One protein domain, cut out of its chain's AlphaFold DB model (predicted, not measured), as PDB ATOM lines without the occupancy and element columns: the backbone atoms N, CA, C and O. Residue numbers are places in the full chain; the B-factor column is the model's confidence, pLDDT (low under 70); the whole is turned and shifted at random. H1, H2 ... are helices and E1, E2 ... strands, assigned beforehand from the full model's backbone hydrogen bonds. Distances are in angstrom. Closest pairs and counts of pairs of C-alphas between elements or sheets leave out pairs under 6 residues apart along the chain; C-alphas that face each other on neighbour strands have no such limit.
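AT A GLANCE: This is residues 2 to 166 of the 408 residues of the protein "Protein kinase domain-containing protein" of Neosartorya fischeri (strain ATCC 1020 / DSM 3700 / CBS 544.65 / FGSC A1164 / JCM 1740 / NRRL 181 / WB 181) (UniProt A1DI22). Short helices set crosswise make the body, with H4 in its middle: H1, H3 and H5 lie around H4, H2 packs on H3, and H7 runs from H4 to the small hairpin of E1 and E2. Beyond H7 a long arm of mostly loop, residues 117 to 166, leads out to a second hairpin, E3 and E4, which sticks out at its tip, and then turns back. The 165 printed residues hold seven named helices and four named strands, in the order H1 H2 H3 H4 H5 E1 E2 H6 H7 E3 E4; the class is mostly helix, with under half of the residues, 80, in named elements. Both two-stranded sheets are antiparallel. The whole is only just compact, close to loose, with a radius of gyration of the C-alphas of 18.3 A and spans of 60 by 43 by 24 A.

HOW THE PARTS SIT: Look first at the hairpin of E1, residues 75 to 78, and E2, residues 86 to 89, where N 75 and O 89 are 2.8 A apart, within hydrogen-bond range. H7, residues 104 to 116, comes closest to E2 at the C-alphas of Thr 87 and Ile 107, 6.7 A apart. H6, residues 97 to 101, is close to H7 but not clearly touching, with the C-alphas of Leu 99 and Ile 107 closest at 7.3 A. With residues 110 to 114 alone H7 touches the hub H4, residues 44 to 51, at Ile 49 and Gln 114, closest C-alphas 5.8 A apart, at a steep tilt of 42 degrees, opposite ways. H5, residues 56 to 64, touches H4 at the C-alphas of Leu 50 and Gly 56, 4.8 A. H1, residues 5 to 11, only just touches H4, with 3 pairs of C-alphas within 8 A, the closest Leu 8 and Ala 48 at 7.5 A. H2, residues 14 to 23, touches H3, residues 29 to 42, at the C-alphas of Glu 18 and Ala 36, 5.1 A. In the hairpin of E3, residues 146 to 148, and E4, residues 151 to 153, N 151 and O 148 are 3.0 A apart, within hydrogen-bond range. Every O i to N i+4 pair is within hydrogen-bond range in H1, H2 and H4, against 8 of 10 in H3, 3 of 5 in H5, 7 of 9 in H7 and 0 of 1 in H6, which has 1 of 2 O i to N i+3 pairs within range.

IN THESE COORDINATES: Find C-alpha 75 at (125.795, 185.167, 88.351), where E1 begins. H3 runs 20.8 A from C-alpha 29 at (158.946, 176.478, 93.646), and H7 runs 19.9 A. E4 ends at C-alpha 153, at (106.530, 163.300, 93.486).

THE WHOLE: The two C-alphas farthest apart are those of Arg 30 and Gly 149, 63.8 A. The printed part has no cut, and the link from H7 to E3, 29 residues, is long. Mean pLDDT of the printed part is 83.2; look for values under 70 at residues 27 to 30, 80 to 84, 140 to 155 and 166.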
ATOM      1  N   TYR A   2     126.365 165.998  87.738       87.31
ATOM      2  CA  TYR A   2     127.293 166.610  88.694       87.31
ATOM      3  C   TYR A   2     128.581 165.779  88.799       87.31
ATOM      4  O   TYR A   2     128.662 164.696  88.225       87.31
ATOM      5  N   VAL A   3     129.586 166.309  89.491       85.69
ATOM      6  CA  VAL A   3     130.775 165.577  89.939       85.69
ATOM      7  C   VAL A   3     130.637 165.363  91.449       85.69
ATOM      8  O   VAL A   3     130.457 166.359  92.156       85.69
ATOM      9  N   PRO A   4     130.676 164.113  91.948       87.62
ATOM     10  CA  PRO A   4     130.572 163.843  93.376       87.62
ATOM     11  C   PRO A   4     131.663 164.537  94.196       87.62
ATOM     12  O   PRO A   4     132.816 164.627  93.771       87.62
ATOM     13  N   LEU A   5     131.315 164.988  95.404       84.19
ATOM     14  CA  LEU A   5     132.264 165.638  96.311       84.19
ATOM     15  C   LEU A   5     133.419 164.707  96.716       84.19
ATOM     16  O   LEU A   5     134.545 165.178  96.863       84.19
ATOM     17  N   SER A   6     133.163 163.402  96.849       81.75
ATOM     18  CA  SER A   6     134.201 162.390  97.081       81.75
ATOM     19  C   SER A   6     135.219 162.371  95.940       81.75
ATOM     20  O   SER A   6     136.412 162.487  96.194       81.75
ATOM     21  N   SER A   7     134.754 162.352  94.687       83.81
ATOM     22  CA  SER A   7     135.627 162.402  93.509       83.81
ATOM     23  C   SER A   7     136.433 163.700  93.434       83.81
ATOM     24  O   SER A   7     137.596 163.677  93.043       83.81
ATOM     25  N   LEU A   8     135.854 164.844  93.822       83.25
ATOM     26  CA  LEU A   8     136.612 166.099  93.903       83.25
ATOM     27  C   LEU A   8     137.744 166.008  94.931       83.25
ATOM     28  O   LEU A   8     138.869 166.381  94.611       83.25
ATOM     29  N   ARG A   9     137.467 165.476  96.128       84.44
ATOM     30  CA  ARG A   9     138.467 165.309  97.199       84.44
ATOM     31  C   ARG A   9     139.583 164.330  96.824       84.44
ATOM     32  O   ARG A   9     140.727 164.535  97.206       84.44
ATOM     33  N   GLU A  10     139.259 163.288  96.066       81.25
ATOM     34  CA  GLU A  10     140.226 162.292  95.589       81.25
ATOM     35  C   GLU A  10     141.128 162.830  94.461       81.25
ATOM     36  O   GLU A  10     142.324 162.523  94.368       81.25
ATOM     37  N   LEU A  11     140.561 163.643  93.568       80.56
ATOM     38  CA  LEU A  11     141.280 164.166  92.408       80.56
ATOM     39  C   LEU A  11     142.066 165.440  92.716       80.56
ATOM     40  O   LEU A  11     143.116 165.648  92.112       80.56
ATOM     41  N   ILE A  12     141.581 166.278  93.629       85.69
ATOM     42  CA  ILE A  12     142.170 167.579  93.960       85.69
ATOM     43  C   ILE A  12     142.844 167.466  95.328       85.69
ATOM     44  O   ILE A  12     142.294 167.857  96.354       85.69
ATOM     45  N   THR A  13     144.046 166.895  95.322       88.94
ATOM     46  CA  THR A  13     144.907 166.749  96.504       88.94
ATOM     47  C   THR A  13     146.013 167.803  96.502       88.94
ATOM     48  O   THR A  13     146.368 168.307  95.439       88.94
ATOM     49  N   GLU A  14     146.593 168.115  97.670       90.62
ATOM     50  CA  GLU A  14     147.672 169.118  97.776       90.62
ATOM     51  C   GLU A  14     148.822 168.805  96.808       90.62
ATOM     52  O   GLU A  14     149.207 169.667  96.029       90.62
ATOM     53  N   SER A  15     149.268 167.545  96.753       87.81
ATOM     54  CA  SER A  15     150.330 167.100  95.837       87.81
ATOM     55  C   SER A  15     149.973 167.295  94.358       87.81
ATOM     56  O   SER A  15     150.766 167.865  93.621       87.81
ATOM     57  N   LYS A  16     148.772 166.894  93.912       86.62
ATOM     58  CA  LYS A  16     148.380 167.055  92.498       86.62
ATOM     59  C   LYS A  16     148.219 168.523  92.110       86.62
ATOM     60  O   LYS A  16     148.523 168.901  90.982       86.62
ATOM     61  N   VAL A  17     147.699 169.349  93.020       87.50
ATOM     62  CA  VAL A  17     147.585 170.795  92.790       87.50
ATOM     63  C   VAL A  17     148.975 171.416  92.709       87.50
ATOM     64  O   VAL A  17     149.220 172.220  91.816       87.50
ATOM     65  N   GLU A  18     149.888 171.023  93.596       89.12
ATOM     66  CA  GLU A  18     151.274 171.479  93.589       89.12
ATOM     67  C   GLU A  18     151.983 171.147  92.269       89.12
ATOM     68  O   GLU A  18     152.604 172.035  91.681       89.12
ATOM     69  N   ASP A  19     151.837 169.919  91.766       85.19
ATOM     70  CA  ASP A  19     152.416 169.501  90.484       85.19
ATOM     71  C   ASP A  19     151.906 170.379  89.331       85.19
ATOM     72  O   ASP A  19     152.703 170.936  88.578       85.19
ATOM     73  N   ILE A  20     150.587 170.607  89.252       84.06
ATOM     74  CA  ILE A  20     149.981 171.483  88.233       84.06
ATOM     75  C   ILE A  20     150.514 172.917  88.351       84.06
ATOM     76  O   ILE A  20     150.813 173.560  87.345       84.06
ATOM     77  N   LEU A  21     150.637 173.435  89.576       84.00
ATOM     78  CA  LEU A  21     151.144 174.784  89.824       84.00
ATOM     79  C   LEU A  21     152.602 174.956  89.368       84.00
ATOM     80  O   LEU A  21     152.960 176.026  88.863       84.00
ATOM     81  N   ARG A  22     153.423 173.913  89.537       84.31
ATOM     82  CA  ARG A  22     154.827 173.868  89.105       84.31
ATOM     83  C   ARG A  22     154.948 173.729  87.587       84.31
ATOM     84  O   ARG A  22     155.685 174.499  86.975       84.31
ATOM     85  N   GLU A  23     154.219 172.793  86.981       80.94
ATOM     86  CA  GLU A  23     154.251 172.527  85.533       80.94
ATOM     87  C   GLU A  23     153.830 173.746  84.706       80.94
ATOM     88  O   GLU A  23     154.457 174.067  83.697       80.94
ATOM     89  N   GLU A  24     152.804 174.464  85.160       77.00
ATOM     90  CA  GLU A  24     152.296 175.671  84.500       77.00
ATOM     91  C   GLU A  24     153.134 176.930  84.827       77.00
ATOM     92  O   GLU A  24     152.857 178.015  84.314       77.00
ATOM     93  N   GLY A  25     154.162 176.816  85.680       73.94
ATOM     94  CA  GLY A  25     155.067 177.918  86.034       73.94
ATOM     95  C   GLY A  25     154.396 179.067  86.800       73.94
ATOM     96  O   GLY A  25     154.824 180.216  86.694       73.94
ATOM     97  N   LEU A  26     153.331 178.776  87.549       70.31
ATOM     98  CA  LEU A  26     152.440 179.783  88.146       70.31
ATOM     99  C   LEU A  26     152.961 180.356  89.461       70.31
ATOM    100  O   LEU A  26     152.562 181.441  89.877       70.31
ATOM    101  N   VAL A  27     153.848 179.621  90.125       69.94
ATOM    102  CA  VAL A  27     154.429 179.992  91.415       69.94
ATOM    103  C   VAL A  27     155.915 179.678  91.400       69.94
ATOM    104  O   VAL A  27     156.367 178.737  90.755       69.94
ATOM    105  N   GLN A  28     156.690 180.453  92.157       68.44
ATOM    106  CA  GLN A  28     158.059 180.057  92.481       68.44
ATOM    107  C   GLN A  28     158.019 178.768  93.310       68.44
ATOM    108  O   GLN A  28     157.216 178.686  94.237       68.44
ATOM    109  N   ASP A  29     158.919 177.819  93.032       63.88
ATOM    110  CA  ASP A  29     158.946 176.478  93.646       63.88
ATOM    111  C   ASP A  29     158.728 176.471  95.168       63.88
ATOM    112  O   ASP A  29     157.997 175.639  95.694       63.88
ATOM    113  N   ARG A  30     159.311 177.439  95.886       67.06
ATOM    114  CA  ARG A  30     159.205 177.549  97.353       67.06
ATOM    115  C   ARG A  30     157.803 177.886  97.886       67.06
ATOM    116  O   ARG A  30     157.566 177.713  99.073       67.06
ATOM    117  N   ASN A  31     156.906 178.398  97.043       81.19
ATOM    118  CA  ASN A  31     155.554 178.819  97.426       81.19
ATOM    119  C   ASN A  31     154.469 177.841  96.939       81.19
ATOM    120  O   ASN A  31     153.322 177.963  97.366       81.19
ATOM    121  N   ALA A  32     154.815 176.888  96.064       83.62
ATOM    122  CA  ALA A  32     153.854 175.990  95.423       83.62
ATOM    123  C   ALA A  32     153.072 175.148  96.445       83.62
ATOM    124  O   ALA A  32     151.848 175.090  96.367       83.62
ATOM    125  N   GLU A  33     153.749 174.599  97.460       87.75
ATOM    126  CA  GLU A  33     153.117 173.825  98.541       87.75
ATOM    127  C   GLU A  33     152.077 174.658  99.317       87.75
ATOM    128  O   GLU A  33     150.967 174.205  99.602       87.75
ATOM    129  N   THR A  34     152.411 175.914  99.640       89.38
ATOM    130  CA  THR A  34     151.533 176.786 100.440       89.38
ATOM    131  C   THR A  34     150.282 177.185  99.660       89.38
ATOM    132  O   THR A  34     149.175 177.139 100.204       89.38
ATOM    133  N   GLU A  35     150.430 177.534  98.379       90.00
ATOM    134  CA  GLU A  35     149.283 177.861  97.526       90.00
ATOM    135  C   GLU A  35     148.437 176.624  97.207       90.00
ATOM    136  O   GLU A  35     147.209 176.708  97.227       90.00
ATOM    137  N   ALA A  36     149.056 175.456  97.002       91.50
ATOM    138  CA  ALA A  36     148.331 174.202  96.812       91.50
ATOM    139  C   ALA A  36     147.439 173.882  98.018       91.50
ATOM    140  O   ALA A  36     146.241 173.629  97.859       91.50
ATOM    141  N   ARG A  37     147.985 173.998  99.237       93.00
ATOM    142  CA  ARG A  37     147.219 173.843 100.480       93.00
ATOM    143  C   ARG A  37     146.063 174.836 100.569       93.00
ATOM    144  O   ARG A  37     144.935 174.445 100.870       93.00
ATOM    145  N   ARG A  38     146.311 176.114 100.265       93.19
ATOM    146  CA  ARG A  38     145.275 177.160 100.264       93.19
ATOM    147  C   ARG A  38     144.144 176.840  99.281       93.19
ATOM    148  O   ARG A  38     142.973 176.975  99.645       93.19
ATOM    149  N   ILE A  39     144.475 176.393  98.069       93.38
ATOM    150  CA  ILE A  39     143.503 176.022  97.030       93.38
ATOM    151  C   ILE A  39     142.628 174.858  97.498       93.38
ATOM    152  O   ILE A  39     141.404 174.972  97.445       93.38
ATOM    153  N   VAL A  40     143.229 173.771  97.994       91.94
ATOM    154  CA  VAL A  40     142.488 172.582  98.453       91.94
ATOM    155  C   VAL A  40     141.543 172.924  99.609       91.94
ATOM    156  O   VAL A  40     140.417 172.434  99.651       91.94
ATOM    157  N   GLN A  41     141.966 173.800 100.525       91.69
ATOM    158  CA  GLN A  41     141.173 174.156 101.702       91.69
ATOM    159  C   GLN A  41     140.019 175.125 101.411       91.69
ATOM    160  O   GLN A  41     138.975 175.032 102.055       91.69
ATOM    161  N   THR A  42     140.197 176.072 100.485       93.94
ATOM    162  CA  THR A  42     139.266 177.214 100.340       93.94
ATOM    163  C   THR A  42     138.586 177.320  98.978       93.94
ATOM    164  O   THR A  42     137.543 177.968  98.870       93.94
ATOM    165  N   SER A  43     139.149 176.689  97.946       95.25
ATOM    166  CA  SER A  43     138.791 176.948  96.547       95.25
ATOM    167  C   SER A  43     138.808 175.685  95.679       95.25
ATOM    168  O   SER A  43     139.064 175.756  94.476       95.25
ATOM    169  N   MET A  44     138.551 174.515  96.272       93.44
ATOM    170  CA  MET A  44     138.584 173.224  95.579       93.44
ATOM    171  C   MET A  44     137.587 173.179  94.412       93.44
ATOM    172  O   MET A  44     137.933 172.722  93.320       93.44
ATOM    173  N   LYS A  45     136.355 173.669  94.602       94.06
ATOM    174  CA  LYS A  45     135.326 173.673  93.548       94.06
ATOM    175  C   LYS A  45     135.682 174.670  92.453       94.06
ATOM    176  O   LYS A  45     135.583 174.333  91.276       94.06
ATOM    177  N   LEU A  46     136.126 175.870  92.818       94.50
ATOM    178  CA  LEU A  46     136.572 176.899  91.886       94.50
ATOM    179  C   LEU A  46     137.742 176.395  91.035       94.50
ATOM    180  O   LEU A  46     137.694 176.495  89.809       94.50
ATOM    181  N   PHE A  47     138.741 175.770  91.658       93.38
ATOM    182  CA  PHE A  47     139.860 175.157  90.952       93.38
ATOM    183  C   PHE A  47     139.392 174.052  89.997       93.38
ATOM    184  O   PHE A  47     139.749 174.074  88.818       93.38
ATOM    185  N   ALA A  48     138.505 173.153  90.443       89.88
ATOM    186  CA  ALA A  48     137.917 172.116  89.592       89.88
ATOM    187  C   ALA A  48     137.212 172.702  88.356       89.88
ATOM    188  O   ALA A  48     137.344 172.193  87.236       89.88
ATOM    189  N   ILE A  49     136.460 173.790  88.550       89.00
ATOM    190  CA  ILE A  49     135.772 174.498  87.474       89.00
ATOM    191  C   ILE A  49     136.798 175.026  86.468       89.00
ATOM    192  O   ILE A  49     136.657 174.751  85.274       89.00
ATOM    193  N   LEU A  50     137.840 175.722  86.924       89.31
ATOM    194  CA  LEU A  50     138.880 176.299  86.069       89.31
ATOM    195  C   LEU A  50     139.683 175.231  85.309       89.31
ATOM    196  O   LEU A  50     139.866 175.341  84.092       89.31
ATOM    197  N   VAL A  51     140.084 174.148  85.977       86.19
ATOM    198  CA  VAL A  51     140.789 173.015  85.354       86.19
ATOM    199  C   VAL A  51     139.923 172.353  84.279       86.19
ATOM    200  O   VAL A  51     140.390 172.131  83.162       86.19
ATOM    201  N   SER A  52     138.617 172.164  84.520       82.19
ATOM    202  CA  SER A  52     137.681 171.650  83.499       82.19
ATOM    203  C   SER A  52     137.553 172.562  82.260       82.19
ATOM    204  O   SER A  52     136.992 172.188  81.216       82.19
ATOM    205  N   ARG A  53     138.059 173.797  82.366       81.75
ATOM    206  CA  ARG A  53     138.139 174.775  81.284       81.75
ATOM    207  C   ARG A  53     139.517 174.921  80.658       81.75
ATOM    208  O   ARG A  53     139.617 175.707  79.724       81.75
ATOM    209  N   LYS A  54     140.510 174.127  81.075       81.94
ATOM    210  CA  LYS A  54     141.925 174.298  80.700       81.94
ATOM    211  C   LYS A  54     142.454 175.686  81.079       81.94
ATOM    212  O   LYS A  54     143.235 176.279  80.351       81.94
ATOM    213  N   ARG A  55     141.954 176.221  82.197       85.62
ATOM    214  CA  ARG A  55     142.306 177.537  82.743       85.62
ATOM    215  C   ARG A  55     142.698 177.442  84.217       85.62
ATOM    216  O   ARG A  55     142.483 178.378  84.977       85.62
ATOM    217  N   GLY A  56     143.249 176.296  84.630       83.06
ATOM    218  CA  GLY A  56     143.706 176.068  86.007       83.06
ATOM    219  C   GLY A  56     144.679 177.151  86.482       83.06
ATOM    220  O   GLY A  56     144.592 177.577  87.627       83.06
ATOM    221  N   ALA A  57     145.490 177.678  85.560       84.06
ATOM    222  CA  ALA A  57     146.415 178.786  85.769       84.06
ATOM    223  C   ALA A  57     145.809 180.063  86.361       84.06
ATOM    224  O   ALA A  57     146.473 180.777  87.109       84.06
ATOM    225  N   ASP A  58     144.539 180.347  86.077       89.44
ATOM    226  CA  ASP A  58     143.910 181.574  86.554       89.44
ATOM    227  C   ASP A  58     143.552 181.524  88.050       89.44
ATOM    228  O   ASP A  58     143.214 182.564  88.611       89.44
ATOM    229  N   ILE A  59     143.635 180.362  88.720       92.19
ATOM    230  CA  ILE A  59     143.190 180.206  90.118       92.19
ATOM    231  C   ILE A  59     143.837 181.218  91.064       92.19
ATOM    232  O   ILE A  59     143.140 181.803  91.891       92.19
ATOM    233  N   LEU A  60     145.135 181.486  90.905       91.25
ATOM    234  CA  LEU A  60     145.850 182.435  91.759       91.25
ATOM    235  C   LEU A  60     145.320 183.858  91.574       91.25
ATOM    236  O   LEU A  60     145.122 184.559  92.556       91.25
ATOM    237  N   ARG A  61     144.952 184.250  90.346       92.62
ATOM    238  CA  ARG A  61     144.352 185.567  90.077       92.62
ATOM    239  C   ARG A  61     142.991 185.723  90.761       92.62
ATOM    240  O   ARG A  61     142.687 186.792  91.282       92.62
ATOM    241  N   PHE A  62     142.176 184.665  90.781       94.75
ATOM    242  CA  PHE A  62     140.917 184.668  91.536       94.75
ATOM    243  C   PHE A  62     141.177 184.791  93.044       94.75
ATOM    244  O   PHE A  62     140.534 185.596  93.716       94.75
ATOM    245  N   LEU A  63     142.143 184.033  93.567       93.00
ATOM    246  CA  LEU A  63     142.519 184.068  94.981       93.00
ATOM    247  C   LEU A  63     143.111 185.419  95.413       93.00
ATOM    248  O   LEU A  63     142.852 185.853  96.537       93.00
ATOM    249  N   ASP A  64     143.870 186.089  94.545       91.88
ATOM    250  CA  ASP A  64     144.432 187.428  94.772       91.88
ATOM    251  C   ASP A  64     143.340 188.507  94.822       91.88
ATOM    252  O   ASP A  64     143.437 189.470  95.581       91.88
ATOM    253  N   GLU A  65     142.249 188.318  94.074       94.31
ATOM    254  CA  GLU A  65     141.031 189.135  94.177       94.31
ATOM    255  C   GLU A  65     140.147 188.771  95.385       94.31
ATOM    256  O   GLU A  65     139.108 189.402  95.614       94.31
ATOM    257  N   GLY A  66     140.552 187.775  96.178       94.06
ATOM    258  CA  GLY A  66     139.803 187.291  97.333       94.06
ATOM    259  C   GLY A  66     138.537 186.521  96.956       94.06
ATOM    260  O   GLY A  66     137.563 186.580  97.703       94.06
ATOM    261  N   ILE A  67     138.534 185.853  95.798       96.38
ATOM    262  CA  ILE A  67     137.428 185.016  95.322       96.38
ATOM    263  C   ILE A  67     137.733 183.549  95.621       96.38
ATOM    264  O   ILE A  67     138.812 183.045  95.312       96.38
ATOM    265  N   SER A  68     136.760 182.858  96.205       96.12
ATOM    266  CA  SER A  68     136.874 181.479  96.688       96.12
ATOM    267  C   SER A  68     135.616 180.660  96.395       96.12
ATOM    268  O   SER A  68     134.677 181.142  95.758       96.12
ATOM    269  N   ASP A  69     135.546 179.429  96.911       95.88
ATOM    270  CA  ASP A  69     134.325 178.619  96.824       95.88
ATOM    271  C   ASP A  69     133.115 179.285  97.504       95.88
ATOM    272  O   ASP A  69     131.976 179.006  97.126       95.88
ATOM    273  N   THR A  70     133.338 180.182  98.474       96.19
ATOM    274  CA  THR A  70     132.253 180.896  99.179       96.19
ATOM    275  C   THR A  70     131.542 181.934  98.307       96.19
ATOM    276  O   THR A  70     130.412 182.316  98.607       96.19
ATOM    277  N   ASP A  71     132.161 182.342  97.198       96.56
ATOM    278  CA  ASP A  71     131.640 183.335  96.257       96.56
ATOM    279  C   ASP A  71     130.818 182.714  95.112       96.56
ATOM    280  O   ASP A  71     130.228 183.432  94.295       96.56
ATOM    281  N   LEU A  72     130.778 181.380  95.036       94.25
ATOM    282  CA  LEU A  72     129.990 180.621  94.065       94.25
ATOM    283  C   LEU A  72     128.515 180.512  94.515       94.25
ATOM    284  O   LEU A  72     128.231 180.480  95.713       94.25
ATOM    285  N   PRO A  73     127.545 180.391  93.592       95.25
ATOM    286  CA  PRO A  73     127.694 180.407  92.141       95.25
ATOM    287  C   PRO A  73     127.891 181.822  91.587       95.25
ATOM    288  O   PRO A  73     127.326 182.796  92.080       95.25
ATOM    289  N   PHE A  74     128.629 181.920  90.487       94.56
ATOM    290  CA  PHE A  74     128.764 183.154  89.727       94.56
ATOM    291  C   PHE A  74     127.501 183.454  88.913       94.56
ATOM    292  O   PHE A  74     126.969 182.581  88.218       94.56
ATOM    293  N   VAL A  75     127.046 184.703  88.958       91.31
ATOM    294  CA  VAL A  75     125.795 185.167  88.351       91.31
ATOM    295  C   VAL A  75     126.087 186.060  87.151       91.31
ATOM    296  O   VAL A  75     126.832 187.033  87.253       91.31
ATOM    297  N   MET A  76     125.475 185.748  86.008       89.19
ATOM    298  CA  MET A  76     125.626 186.528  84.779       89.19
ATOM    299  C   MET A  76     124.898 187.872  84.898       89.19
ATOM    300  O   MET A  76     123.694 187.901  85.167       89.19
ATOM    301  N   LYS A  77     125.607 188.983  84.675       86.62
ATOM    302  CA  LYS A  77     125.070 190.349  84.761       86.62
ATOM    303  C   LYS A  77     125.693 191.269  83.700       86.62
ATOM    304  O   LYS A  77     126.803 190.995  83.247       86.62
ATOM    305  N   PRO A  78     125.015 192.357  83.299       81.81
ATOM    306  CA  PRO A  78     125.626 193.391  82.464       81.81
ATOM    307  C   PRO A  78     126.818 194.036  83.180       81.81
ATOM    308  O   PRO A  78     126.772 194.233  84.398       81.81
ATOM    309  N   ALA A  79     127.873 194.389  82.445       73.31
ATOM    310  CA  ALA A  79     128.994 195.127  83.010       73.31
ATOM    311  C   ALA A  79     128.548 196.522  83.492       73.31
ATOM    312  O   ALA A  79     127.865 197.257  82.778       73.31
ATOM    313  N   ARG A  80     128.971 196.928  84.699       68.94
ATOM    314  CA  ARG A  80     128.582 198.225  85.298       68.94
ATOM    315  C   ARG A  80     129.104 199.449  84.535       68.94
ATOM    316  O   ARG A  80     128.639 200.557  84.769       68.94
ATOM    317  N   THR A  81     130.055 199.266  83.622       62.97
ATOM    318  CA  THR A  81     130.753 200.332  82.886       62.97
ATOM    319  C   THR A  81     129.976 200.894  81.687       62.97
ATOM    320  O   THR A  81     130.563 201.581  80.856       62.97
ATOM    321  N   GLY A  82     128.672 200.618  81.563       56.50
ATOM    322  CA  GLY A  82     127.853 201.084  80.433       56.50
ATOM    323  C   GLY A  82     128.117 200.338  79.119       56.50
ATOM    324  O   GLY A  82     127.673 200.771  78.062       56.50
ATOM    325  N   SER A  83     128.841 199.218  79.180       62.31
ATOM    326  CA  SER A  83     129.065 198.308  78.059       62.31
ATOM    327  C   SER A  83     127.928 197.281  77.987       62.31
ATOM    328  O   SER A  83     127.545 196.724  79.012       62.31
ATOM    329  N   GLU A  84     127.430 196.965  76.785       65.31
ATOM    330  CA  GLU A  84     126.473 195.859  76.556       65.31
ATOM    331  C   GLU A  84     127.074 194.468  76.847       65.31
ATOM    332  O   GLU A  84     126.390 193.444  76.771       65.31
ATOM    333  N   ARG A  85     128.368 194.407  77.181       77.06
ATOM    334  CA  ARG A  85     129.079 193.170  77.477       77.06
ATOM    335  C   ARG A  85     128.588 192.553  78.788       77.06
ATOM    336  O   ARG A  85     128.533 193.205  79.832       77.06
ATOM    337  N   MET A  86     128.270 191.263  78.735       80.94
ATOM    338  CA  MET A  86     127.897 190.476  79.911       80.94
ATOM    339  C   MET A  86     129.153 189.997  80.643       80.94
ATOM    340  O   MET A  86     130.113 189.553  80.019       80.94
ATOM    341  N   THR A  87     129.130 190.047  81.969       89.25
ATOM    342  CA  THR A  87     130.186 189.537  82.851       89.25
ATOM    343  C   THR A  87     129.581 188.687  83.972       89.25
ATOM    344  O   THR A  87     128.366 188.476  84.022       89.25
ATOM    345  N   LEU A  88     130.423 188.180  84.870       91.88
ATOM    346  CA  LEU A  88     129.998 187.460  86.062       91.88
ATOM    347  C   LEU A  88     130.244 188.272  87.332       91.88
ATOM    348  O   LEU A  88     131.264 188.944  87.485       91.88
ATOM    349  N   GLN A  89     129.291 188.162  88.250       94.19
ATOM    350  CA  GLN A  89     129.398 188.623  89.627       94.19
ATOM    351  C   GLN A  89     129.435 187.427  90.577       94.19
ATOM    352  O   GLN A  89     128.889 186.369  90.261       94.19
ATOM    353  N   THR A  90     130.042 187.599  91.748       95.00
ATOM    354  CA  THR A  90     129.921 186.636  92.849       95.00
ATOM    355  C   THR A  90     128.466 186.517  93.307       95.00
ATOM    356  O   THR A  90     127.634 187.383  93.010       95.00
ATOM    357  N   ASN A  91     128.144 185.471  94.067       91.50
ATOM    358  CA  ASN A  91     126.824 185.304  94.688       91.50
ATOM    359  C   ASN A  91     126.404 186.514  95.561       91.50
ATOM    360  O   ASN A  91     125.216 186.809  95.674       91.50
ATOM    361  N   GLY A  92     127.370 187.260  96.108       91.19
ATOM    362  CA  GLY A  92     127.184 188.499  96.867       91.19
ATOM    363  C   GLY A  92     127.132 189.776  96.017       91.19
ATOM    364  O   GLY A  92     127.129 190.875  96.567       91.19
ATOM    365  N   GLY A  93     127.124 189.666  94.684       90.56
ATOM    366  CA  GLY A  93     126.979 190.801  93.764       90.56
ATOM    367  C   GLY A  93     128.254 191.614  93.514       90.56
ATOM    368  O   GLY A  93     128.173 192.746  93.023       90.56
ATOM    369  N   ARG A  94     129.434 191.072  93.849       92.31
ATOM    370  CA  ARG A  94     130.733 191.708  93.577       92.31
ATOM    371  C   ARG A  94     131.182 191.395  92.150       92.31
ATOM    372  O   ARG A  94     131.100 190.246  91.728       92.31
ATOM    373  N   ASP A  95     131.667 192.395  91.418       91.19
ATOM    374  CA  ASP A  95     132.233 192.188  90.079       91.19
ATOM    375  C   ASP A  95     133.551 191.402  90.163       91.19
ATOM    376  O   ASP A  95     134.381 191.679  91.031       91.19
ATOM    377  N   ILE A  96     133.743 190.448  89.250       93.38
ATOM    378  CA  ILE A  96     134.939 189.599  89.182       93.38
ATOM    379  C   ILE A  96     135.880 190.185  88.119       93.38
ATOM    380  O   ILE A  96     135.609 190.076  86.919       93.38
ATOM    381  N   LYS A  97     136.950 190.873  88.540       91.38
ATOM    382  CA  LYS A  97     137.757 191.716  87.637       91.38
ATOM    383  C   LYS A  97     138.651 190.884  86.728       91.38
ATOM    384  O   LYS A  97     138.808 191.251  85.570       91.38
ATOM    385  N   VAL A  98     139.126 189.732  87.198       91.56
ATOM    386  CA  VAL A  98     139.948 188.779  86.431       91.56
ATOM    387  C   VAL A  98     139.312 188.377  85.093       91.56
ATOM    388  O   VAL A  98     140.011 188.035  84.140       91.56
ATOM    389  N   LEU A  99     137.982 188.464  84.979       91.06
ATOM    390  CA  LEU A  99     137.242 188.137  83.760       91.06
ATOM    391  C   LEU A  99     137.277 189.238  82.692       91.06
ATOM    392  O   LEU A  99     136.777 189.013  81.592       91.06
ATOM    393  N   SER A 100     137.860 190.413  82.951       86.19
ATOM    394  CA  SER A 100     137.926 191.500  81.958       86.19
ATOM    395  C   SER A 100     138.637 191.076  80.667       86.19
ATOM    396  O   SER A 100     138.253 191.497  79.570       86.19
ATOM    397  N   GLU A 101     139.638 190.206  80.811       85.81
ATOM    398  CA  GLU A 101     140.446 189.630  79.729       85.81
ATOM    399  C   GLU A 101     139.806 188.390  79.084       85.81
ATOM    400  O   GLU A 101     140.290 187.907  78.064       85.81
ATOM    401  N   TRP A 102     138.721 187.859  79.653       90.00
ATOM    402  CA  TRP A 102     138.077 186.639  79.168       90.00
ATOM    403  C   TRP A 102     137.068 186.946  78.071       90.00
ATOM    404  O   TRP A 102     136.269 187.869  78.182       90.00
ATOM    405  N   THR A 103     137.028 186.135  77.024       89.94
ATOM    406  CA  THR A 103     136.048 186.296  75.945       89.94
ATOM    407  C   THR A 103     134.631 185.929  76.408       89.94
ATOM    408  O   THR A 103     134.433 185.074  77.274       89.94
ATOM    409  N   ASP A 104     133.604 186.525  75.798       86.44
ATOM    410  CA  ASP A 104     132.204 186.240  76.146       86.44
ATOM    411  C   ASP A 104     131.826 184.740  76.068       86.44
ATOM    412  O   ASP A 104     131.088 184.266  76.941       86.44
ATOM    413  N   PRO A 105     132.311 183.941  75.088       87.00
ATOM    414  CA  PRO A 105     132.103 182.493  75.085       87.00
ATOM    415  C   PRO A 105     132.708 181.787  76.302       87.00
ATOM    416  O   PRO A 105     132.099 180.850  76.823       87.00
ATOM    417  N   GLU A 106     133.874 182.225  76.783       88.38
ATOM    418  CA  GLU A 106     134.509 181.659  77.976       88.38
ATOM    419  C   GLU A 106     133.706 181.977  79.233       88.38
ATOM    420  O   GLU A 106     133.417 181.065  80.007       88.38
ATOM    421  N   ILE A 107     133.258 183.227  79.381       90.12
ATOM    422  CA  ILE A 107     132.413 183.677  80.495       90.12
ATOM    423  C   ILE A 107     131.096 182.885  80.521       90.12
ATOM    424  O   ILE A 107     130.718 182.318  81.550       90.12
ATOM    425  N   LYS A 108     130.414 182.755  79.374       86.06
ATOM    426  CA  LYS A 108     129.190 181.939  79.247       86.06
ATOM    427  C   LYS A 108     129.443 180.467  79.570       86.06
ATOM    428  O   LYS A 108     128.617 179.824  80.222       86.06
ATOM    429  N   SER A 109     130.578 179.924  79.127       85.62
ATOM    430  CA  SER A 109     130.968 178.541  79.409       85.62
ATOM    431  C   SER A 109     131.195 178.313  80.903       85.62
ATOM    432  O   SER A 109     130.680 177.334  81.443       85.62
ATOM    433  N   LEU A 110     131.910 179.226  81.568       88.75
ATOM    434  CA  LEU A 110     132.172 179.198  83.005       88.75
ATOM    435  C   LEU A 110     130.856 179.217  83.792       88.75
ATOM    436  O   LEU A 110     130.587 178.308  84.579       88.75
ATOM    437  N   ALA A 111     129.986 180.178  83.476       88.62
ATOM    438  CA  ALA A 111     128.689 180.356  84.121       88.62
ATOM    439  C   ALA A 111     127.780 179.123  84.014       88.62
ATOM    440  O   ALA A 111     127.058 178.793  84.955       88.62
ATOM    441  N   LYS A 112     127.806 178.433  82.867       85.56
ATOM    442  CA  LYS A 112     126.999 177.229  82.629       85.56
ATOM    443  C   LYS A 112     127.605 175.986  83.277       85.56
ATOM    444  O   LYS A 112     126.872 175.149  83.796       85.56
ATOM    445  N   LYS A 113     128.928 175.816  83.201       83.75
ATOM    446  CA  LYS A 113     129.598 174.576  83.623       83.75
ATOM    447  C   LYS A 113     129.862 174.501  85.123       83.75
ATOM    448  O   LYS A 113     129.974 173.380  85.619       83.75
ATOM    449  N   GLN A 114     129.891 175.631  85.836       91.50
ATOM    450  CA  GLN A 114     130.116 175.659  87.288       91.50
ATOM    451  C   GLN A 114     129.193 174.706  88.056       91.50
ATOM    452  O   GLN A 114     129.650 173.990  88.939       91.50
ATOM    453  N   TRP A 115     127.923 174.604  87.644       90.75
ATOM    454  CA  TRP A 115     126.892 173.822  88.329       90.75
ATOM    455  C   TRP A 115     127.229 172.338  88.472       90.75
ATOM    456  O   TRP A 115     126.707 171.674  89.360       90.75
ATOM    457  N   ARG A 116     128.139 171.812  87.641       90.62
ATOM    458  CA  ARG A 116     128.620 170.432  87.765       90.62
ATOM    459  C   ARG A 116     129.421 170.198  89.046       90.62
ATOM    460  O   ARG A 116     129.385 169.086  89.548       90.62
ATOM    461  N   MET A 117     130.102 171.219  89.562       92.19
ATOM    462  CA  MET A 117     130.935 171.142  90.772       92.19
ATOM    463  C   MET A 117     130.218 171.687  92.018       92.19
ATOM    464  O   MET A 117     130.775 171.687  93.112       92.19
ATOM    465  N   LEU A 118     128.984 172.180  91.853       93.38
ATOM    466  CA  LEU A 118     128.213 172.877  92.885       93.38
ATOM    467  C   LEU A 118     127.017 172.066  93.391       93.38
ATOM    468  O   LEU A 118     126.066 172.646  93.910       93.38
ATOM    469  N   ALA A 119     127.028 170.742  93.233       93.25
ATOM    470  CA  ALA A 119     125.974 169.925  93.816       93.25
ATOM    471  C   ALA A 119     125.946 170.113  95.353       93.25
ATOM    472  O   ALA A 119     127.013 170.067  95.982       93.25
ATOM    473  N   PRO A 120     124.770 170.381  95.955       93.50
ATOM    474  CA  PRO A 120     124.647 170.682  97.379       93.50
ATOM    475  C   PRO A 120     125.062 169.502  98.255       93.50
ATOM    476  O   PRO A 120     125.034 168.356  97.816       93.50
ATOM    477  N   VAL A 121     125.428 169.791  99.502       91.81
ATOM    478  CA  VAL A 121     125.498 168.795 100.576       91.81
ATOM    479  C   VAL A 121     124.279 169.029 101.459       91.81
ATOM    480  O   VAL A 121     124.074 170.146 101.933       91.81
ATOM    481  N   PHE A 122     123.445 168.010 101.615       90.19
ATOM    482  CA  PHE A 122     122.192 168.104 102.342       90.19
ATOM    483  C   PHE A 122     122.379 167.847 103.835       90.19
ATOM    484  O   PHE A 122     123.069 166.917 104.255       90.19
ATOM    485  N   GLU A 123     121.690 168.658 104.625       85.88
ATOM    486  CA  GLU A 123     121.509 168.505 106.060       85.88
ATOM    487  C   GLU A 123     120.088 168.007 106.322       85.88
ATOM    488  O   GLU A 123     119.127 168.399 105.652       85.88
ATOM    489  N   GLN A 124     119.957 167.114 107.296       80.12
ATOM    490  CA  GLN A 124     118.680 166.495 107.617       80.12
ATOM    491  C   GLN A 124     117.681 167.544 108.124       80.12
ATOM    492  O   GLN A 124     118.011 168.378 108.963       80.12
ATOM    493  N   GLY A 125     116.445 167.505 107.614       77.56
ATOM    494  CA  GLY A 125     115.351 168.381 108.057       77.56
ATOM    495  C   GLY A 125     115.432 169.839 107.586       77.56
ATOM    496  O   GLY A 125     114.539 170.625 107.899       77.56
ATOM    497  N   LYS A 126     116.463 170.215 106.823       84.25
ATOM    498  CA  LYS A 126     116.622 171.575 106.300       84.25
ATOM    499  C   LYS A 126     115.901 171.741 104.962       84.25
ATOM    500  O   LYS A 126     115.996 170.891 104.080       84.25
ATOM    501  N   HIS A 127     115.183 172.853 104.818       85.50
ATOM    502  CA  HIS A 127     114.576 173.250 103.550       85.50
ATOM    503  C   HIS A 127     115.595 174.001 102.689       85.50
ATOM    504  O   HIS A 127     116.381 174.796 103.208       85.50
ATOM    505  N   TYR A 128     115.571 173.752 101.380       86.19
ATOM    506  CA  TYR A 128     116.494 174.356 100.430       86.19
ATOM    507  C   TYR A 128     115.741 174.899  99.222       86.19
ATOM    508  O   TYR A 128     115.050 174.150  98.534       86.19
ATOM    509  N   ASP A 129     115.967 176.175  98.926       89.06
ATOM    510  CA  ASP A 129     115.530 176.817  97.693       89.06
ATOM    511  C   ASP A 129     116.688 176.840  96.698       89.06
ATOM    512  O   ASP A 129     117.737 177.442  96.950       89.06
ATOM    513  N   PHE A 130     116.506 176.186  95.553       88.44
ATOM    514  CA  PHE A 130     117.529 176.122  94.516       88.44
ATOM    515  C   PHE A 130     117.085 176.817  93.227       88.44
ATOM    516  O   PHE A 130     115.925 176.709  92.824       88.44
ATOM    517  N   PRO A 131     118.005 177.498  92.520       87.88
ATOM    518  CA  PRO A 131     117.718 177.998  91.185       87.88
ATOM    519  C   PRO A 131     117.556 176.836  90.197       87.88
ATOM    520  O   PRO A 131     118.156 175.777  90.360       87.88
ATOM    521  N   VAL A 132     116.842 177.078  89.095       85.12
ATOM    522  CA  VAL A 132     116.573 176.073  88.040       85.12
ATOM    523  C   VAL A 132     117.850 175.420  87.482       85.12
ATOM    524  O   VAL A 132     117.830 174.277  87.044       85.12
ATOM    525  N   ALA A 133     118.977 176.135  87.491       86.25
ATOM    526  CA  ALA A 133     120.253 175.623  86.993       86.25
ATOM    527  C   ALA A 133     120.967 174.657  87.960       86.25
ATOM    528  O   ALA A 133     121.967 174.046  87.573       86.25
ATOM    529  N   GLN A 134     120.490 174.527  89.203       92.75
ATOM    530  CA  GLN A 134     121.103 173.674  90.211       92.75
ATOM    531  C   GLN A 134     121.044 172.207  89.784       92.75
ATOM    532  O   GLN A 134     119.980 171.644  89.542       92.75
ATOM    533  N   ILE A 135     122.210 171.563  89.751       90.12
ATOM    534  CA  ILE A 135     122.296 170.114  89.583       90.12
ATOM    535  C   ILE A 135     122.282 169.492  90.977       90.12
ATOM    536  O   ILE A 135     123.105 169.850  91.822       90.12
ATOM    537  N   LEU A 136     121.337 168.584  91.216       90.81
ATOM    538  CA  LEU A 136     121.178 167.890  92.491       90.81
ATOM    539  C   LEU A 136     121.978 166.575  92.490       90.81
ATOM    540  O   LEU A 136     122.069 165.926  91.442       90.81
ATOM    541  N   PRO A 137     122.562 166.175  93.635       91.50
ATOM    542  CA  PRO A 137     123.398 164.986  93.774       91.50
ATOM    543  C   PRO A 137     122.559 163.706  93.875       91.50
ATOM    544  O   PRO A 137     122.808 162.857  94.728       91.50
ATOM    545  N   PHE A 138     121.527 163.573  93.045       87.56
ATOM    546  CA  PHE A 138     120.700 162.376  93.044       87.56
ATOM    547  C   PHE A 138     121.379 161.262  92.250       87.56
ATOM    548  O   PHE A 138     121.900 161.494  91.154       87.56
ATOM    549  N   THR A 139     121.399 160.060  92.809       78.12
ATOM    550  CA  THR A 139     121.784 158.833  92.113       78.12
ATOM    551  C   THR A 139     120.524 158.195  91.528       78.12
ATOM    552  O   THR A 139     119.445 158.241  92.119       78.12
ATOM    553  N   ASN A 140     120.625 157.686  90.299       62.56
ATOM    554  CA  ASN A 140     119.472 157.125  89.601       62.56
ATOM    555  C   ASN A 140     119.070 155.789  90.232       62.56
ATOM    556  O   ASN A 140     119.706 154.773  89.966       62.56
ATOM    557  N   SER A 141     117.958 155.782  90.957       50.88
ATOM    558  CA  SER A 141     117.204 154.563  91.248       50.88
ATOM    559  C   SER A 141     115.733 154.913  91.463       50.88
ATOM    560  O   SER A 141     115.365 155.526  92.458       50.88
ATOM    561  N   GLY A 142     114.909 154.526  90.482       50.16
ATOM    562  CA  GLY A 142     113.449 154.476  90.578       50.16
ATOM    563  C   GLY A 142     112.732 155.825  90.602       50.16
ATOM    564  O   GLY A 142     112.246 156.245  91.647       50.16
ATOM    565  N   ARG A 143     112.544 156.458  89.434       46.22
ATOM    566  CA  ARG A 143     111.441 157.419  89.275       46.22
ATOM    567  C   ARG A 143     110.124 156.649  89.362       46.22
ATOM    568  O   ARG A 143     109.638 156.144  88.357       46.22
ATOM    569  N   ILE A 144     109.578 156.514  90.564       50.59
ATOM    570  CA  ILE A 144     108.160 156.206  90.724       50.59
ATOM    571  C   ILE A 144     107.456 157.555  90.666       50.59
ATOM    572  O   ILE A 144     107.421 158.278  91.657       50.59
ATOM    573  N   GLU A 145     106.994 157.929  89.477       51.03
ATOM    574  CA  GLU A 145     106.156 159.110  89.289       51.03
ATOM    575  C   GLU A 145     104.764 158.787  89.836       51.03
ATOM    576  O   GLU A 145     104.016 157.996  89.262       51.03
ATOM    577  N   ILE A 146     104.425 159.369  90.987       52.62
ATOM    578  CA  ILE A 146     103.040 159.401  91.449       52.62
ATOM    579  C   ILE A 146     102.434 160.683  90.883       52.62
ATOM    580  O   ILE A 146     102.587 161.760  91.459       52.62
ATOM    581  N   GLU A 147     101.768 160.576  89.733       43.06
ATOM    582  CA  GLU A 147     100.966 161.673  89.198       43.06
ATOM    583  C   GLU A 147      99.705 161.844  90.059       43.06
ATOM    584  O   GLU A 147      98.762 161.054  90.003       43.06
ATOM    585  N   SER A 148      99.663 162.913  90.853       45.34
ATOM    586  CA  SER A 148      98.397 163.521  91.270       45.34
ATOM    587  C   SER A 148      98.319 164.890  90.601       45.34
ATOM    588  O   SER A 148      99.333 165.579  90.526       45.34
ATOM    589  N   GLY A 149      97.151 165.268  90.072       56.12
ATOM    590  CA  GLY A 149      96.965 166.251  88.987       56.12
ATOM    591  C   GLY A 149      97.524 167.680  89.127       56.12
ATOM    592  O   GLY A 149      97.218 168.504  88.272       56.12
ATOM    593  N   PHE A 150      98.327 167.995  90.148       56.81
ATOM    594  CA  PHE A 150      99.028 169.274  90.306       56.81
ATOM    595  C   PHE A 150     100.483 169.159  90.813       56.81
ATOM    596  O   PHE A 150     101.110 170.191  91.054       56.81
ATOM    597  N   SER A 151     101.047 167.959  91.022       51.97
ATOM    598  CA  SER A 151     102.436 167.797  91.496       51.97
ATOM    599  C   SER A 151     103.037 166.441  91.121       51.97
ATOM    600  O   SER A 151     102.390 165.408  91.277       51.97
ATOM    601  N   GLU A 152     104.300 166.459  90.693       56.97
ATOM    602  CA  GLU A 152     105.129 165.265  90.499       56.97
ATOM    603  C   GLU A 152     105.915 164.983  91.785       56.97
ATOM    604  O   GLU A 152     106.691 165.820  92.250       56.97
ATOM    605  N   VAL A 153     105.721 163.799  92.366       62.38
ATOM    606  CA  VAL A 153     106.530 163.300  93.486       62.38
ATOM    607  C   VAL A 153     107.271 162.061  93.010       62.38
ATOM    608  O   VAL A 153     106.654 161.156  92.451       62.38
ATOM    609  N   PHE A 154     108.584 162.020  93.237       64.31
ATOM    610  CA  PHE A 154     109.426 160.868  92.932       64.31
ATOM    611  C   PHE A 154     110.376 160.562  94.089       64.31
ATOM    612  O   PHE A 154     110.848 161.462  94.787       64.31
ATOM    613  N   GLN A 155     110.673 159.277  94.275       69.25
ATOM    614  CA  GLN A 155     111.745 158.830  95.155       69.25
ATOM    615  C   GLN A 155     113.097 159.088  94.480       69.25
ATOM    616  O   GLN A 155     113.273 158.839  93.289       69.25
ATOM    617  N   ALA A 156     114.059 159.601  95.243       72.94
ATOM    618  CA  ALA A 156     115.424 159.807  94.782       72.94
ATOM    619  C   ALA A 156     116.403 159.424  95.884       72.94
ATOM    620  O   ALA A 156     116.179 159.715  97.059       72.94
ATOM    621  N   PHE A 157     117.511 158.810  95.489       79.06
ATOM    622  CA  PHE A 157     118.626 158.542  96.382       79.06
ATOM    623  C   PHE A 157     119.606 159.702  96.284       79.06
ATOM    624  O   PHE A 157     119.873 160.208  95.195       79.06
ATOM    625  N   ILE A 158     120.120 160.157  97.420       85.69
ATOM    626  CA  ILE A 158     121.131 161.212  97.472       85.69
ATOM    627  C   ILE A 158     122.494 160.529  97.563       85.69
ATOM    628  O   ILE A 158     122.673 159.592  98.335       85.69
ATOM    629  N   HIS A 159     123.458 160.989  96.770       83.38
ATOM    630  CA  HIS A 159     124.814 160.455  96.791       83.38
ATOM    631  C   HIS A 159     125.431 160.576  98.201       83.38
ATOM    632  O   HIS A 159     125.401 161.678  98.755       83.38
ATOM    633  N   PRO A 160     126.083 159.529  98.748       81.94
ATOM    634  CA  PRO A 160     126.598 159.537 100.122       81.94
ATOM    635  C   PRO A 160     127.537 160.705 100.445       81.94
ATOM    636  O   PRO A 160     127.380 161.372 101.456       81.94
ATOM    637  N   ALA A 161     128.444 161.051  99.523       84.94
ATOM    638  CA  ALA A 161     129.332 162.214  99.665       84.94
ATOM    639  C   ALA A 161     128.620 163.590  99.729       84.94
ATOM    640  O   ALA A 161     129.285 164.617  99.866       84.94
ATOM    641  N   HIS A 162     127.296 163.628  99.571       90.31
ATOM    642  CA  HIS A 162     126.470 164.832  99.538       90.31
ATOM    643  C   HIS A 162     125.423 164.879 100.658       90.31
ATOM    644  O   HIS A 162     124.461 165.639 100.564       90.31
ATOM    645  N   HIS A 163     125.611 164.127 101.736       87.25
ATOM    646  CA  HIS A 163     124.875 164.315 102.980       87.25
ATOM    647  C   HIS A 163     125.675 163.776 104.164       87.25
ATOM    648  O   HIS A 163     126.488 162.873 104.004       87.25
ATOM    649  N   THR A 164     125.370 164.246 105.367       74.44
ATOM    650  CA  THR A 164     125.936 163.696 106.613       74.44
ATOM    651  C   THR A 164     124.861 163.014 107.459       74.44
ATOM    652  O   THR A 164     125.011 162.902 108.671       74.44
ATOM    653  N   PHE A 165     123.744 162.590 106.846       75.69
ATOM    654  CA  PHE A 165     122.591 162.017 107.563       75.69
ATOM    655  C   PHE A 165     122.982 160.836 108.461       75.69
ATOM    656  O   PHE A 165     122.356 160.603 109.490       75.69
ATOM    657  N   TRP A 166     124.037 160.122 108.063       66.69
ATOM    658  CA  TRP A 166     124.511 158.892 108.689       66.69
ATOM    659  C   TRP A 166     125.978 158.982 109.138       66.69
ATOM    660  O   TRP A 166     126.540 157.966 109.549       66.69
TER     661      TRP A 166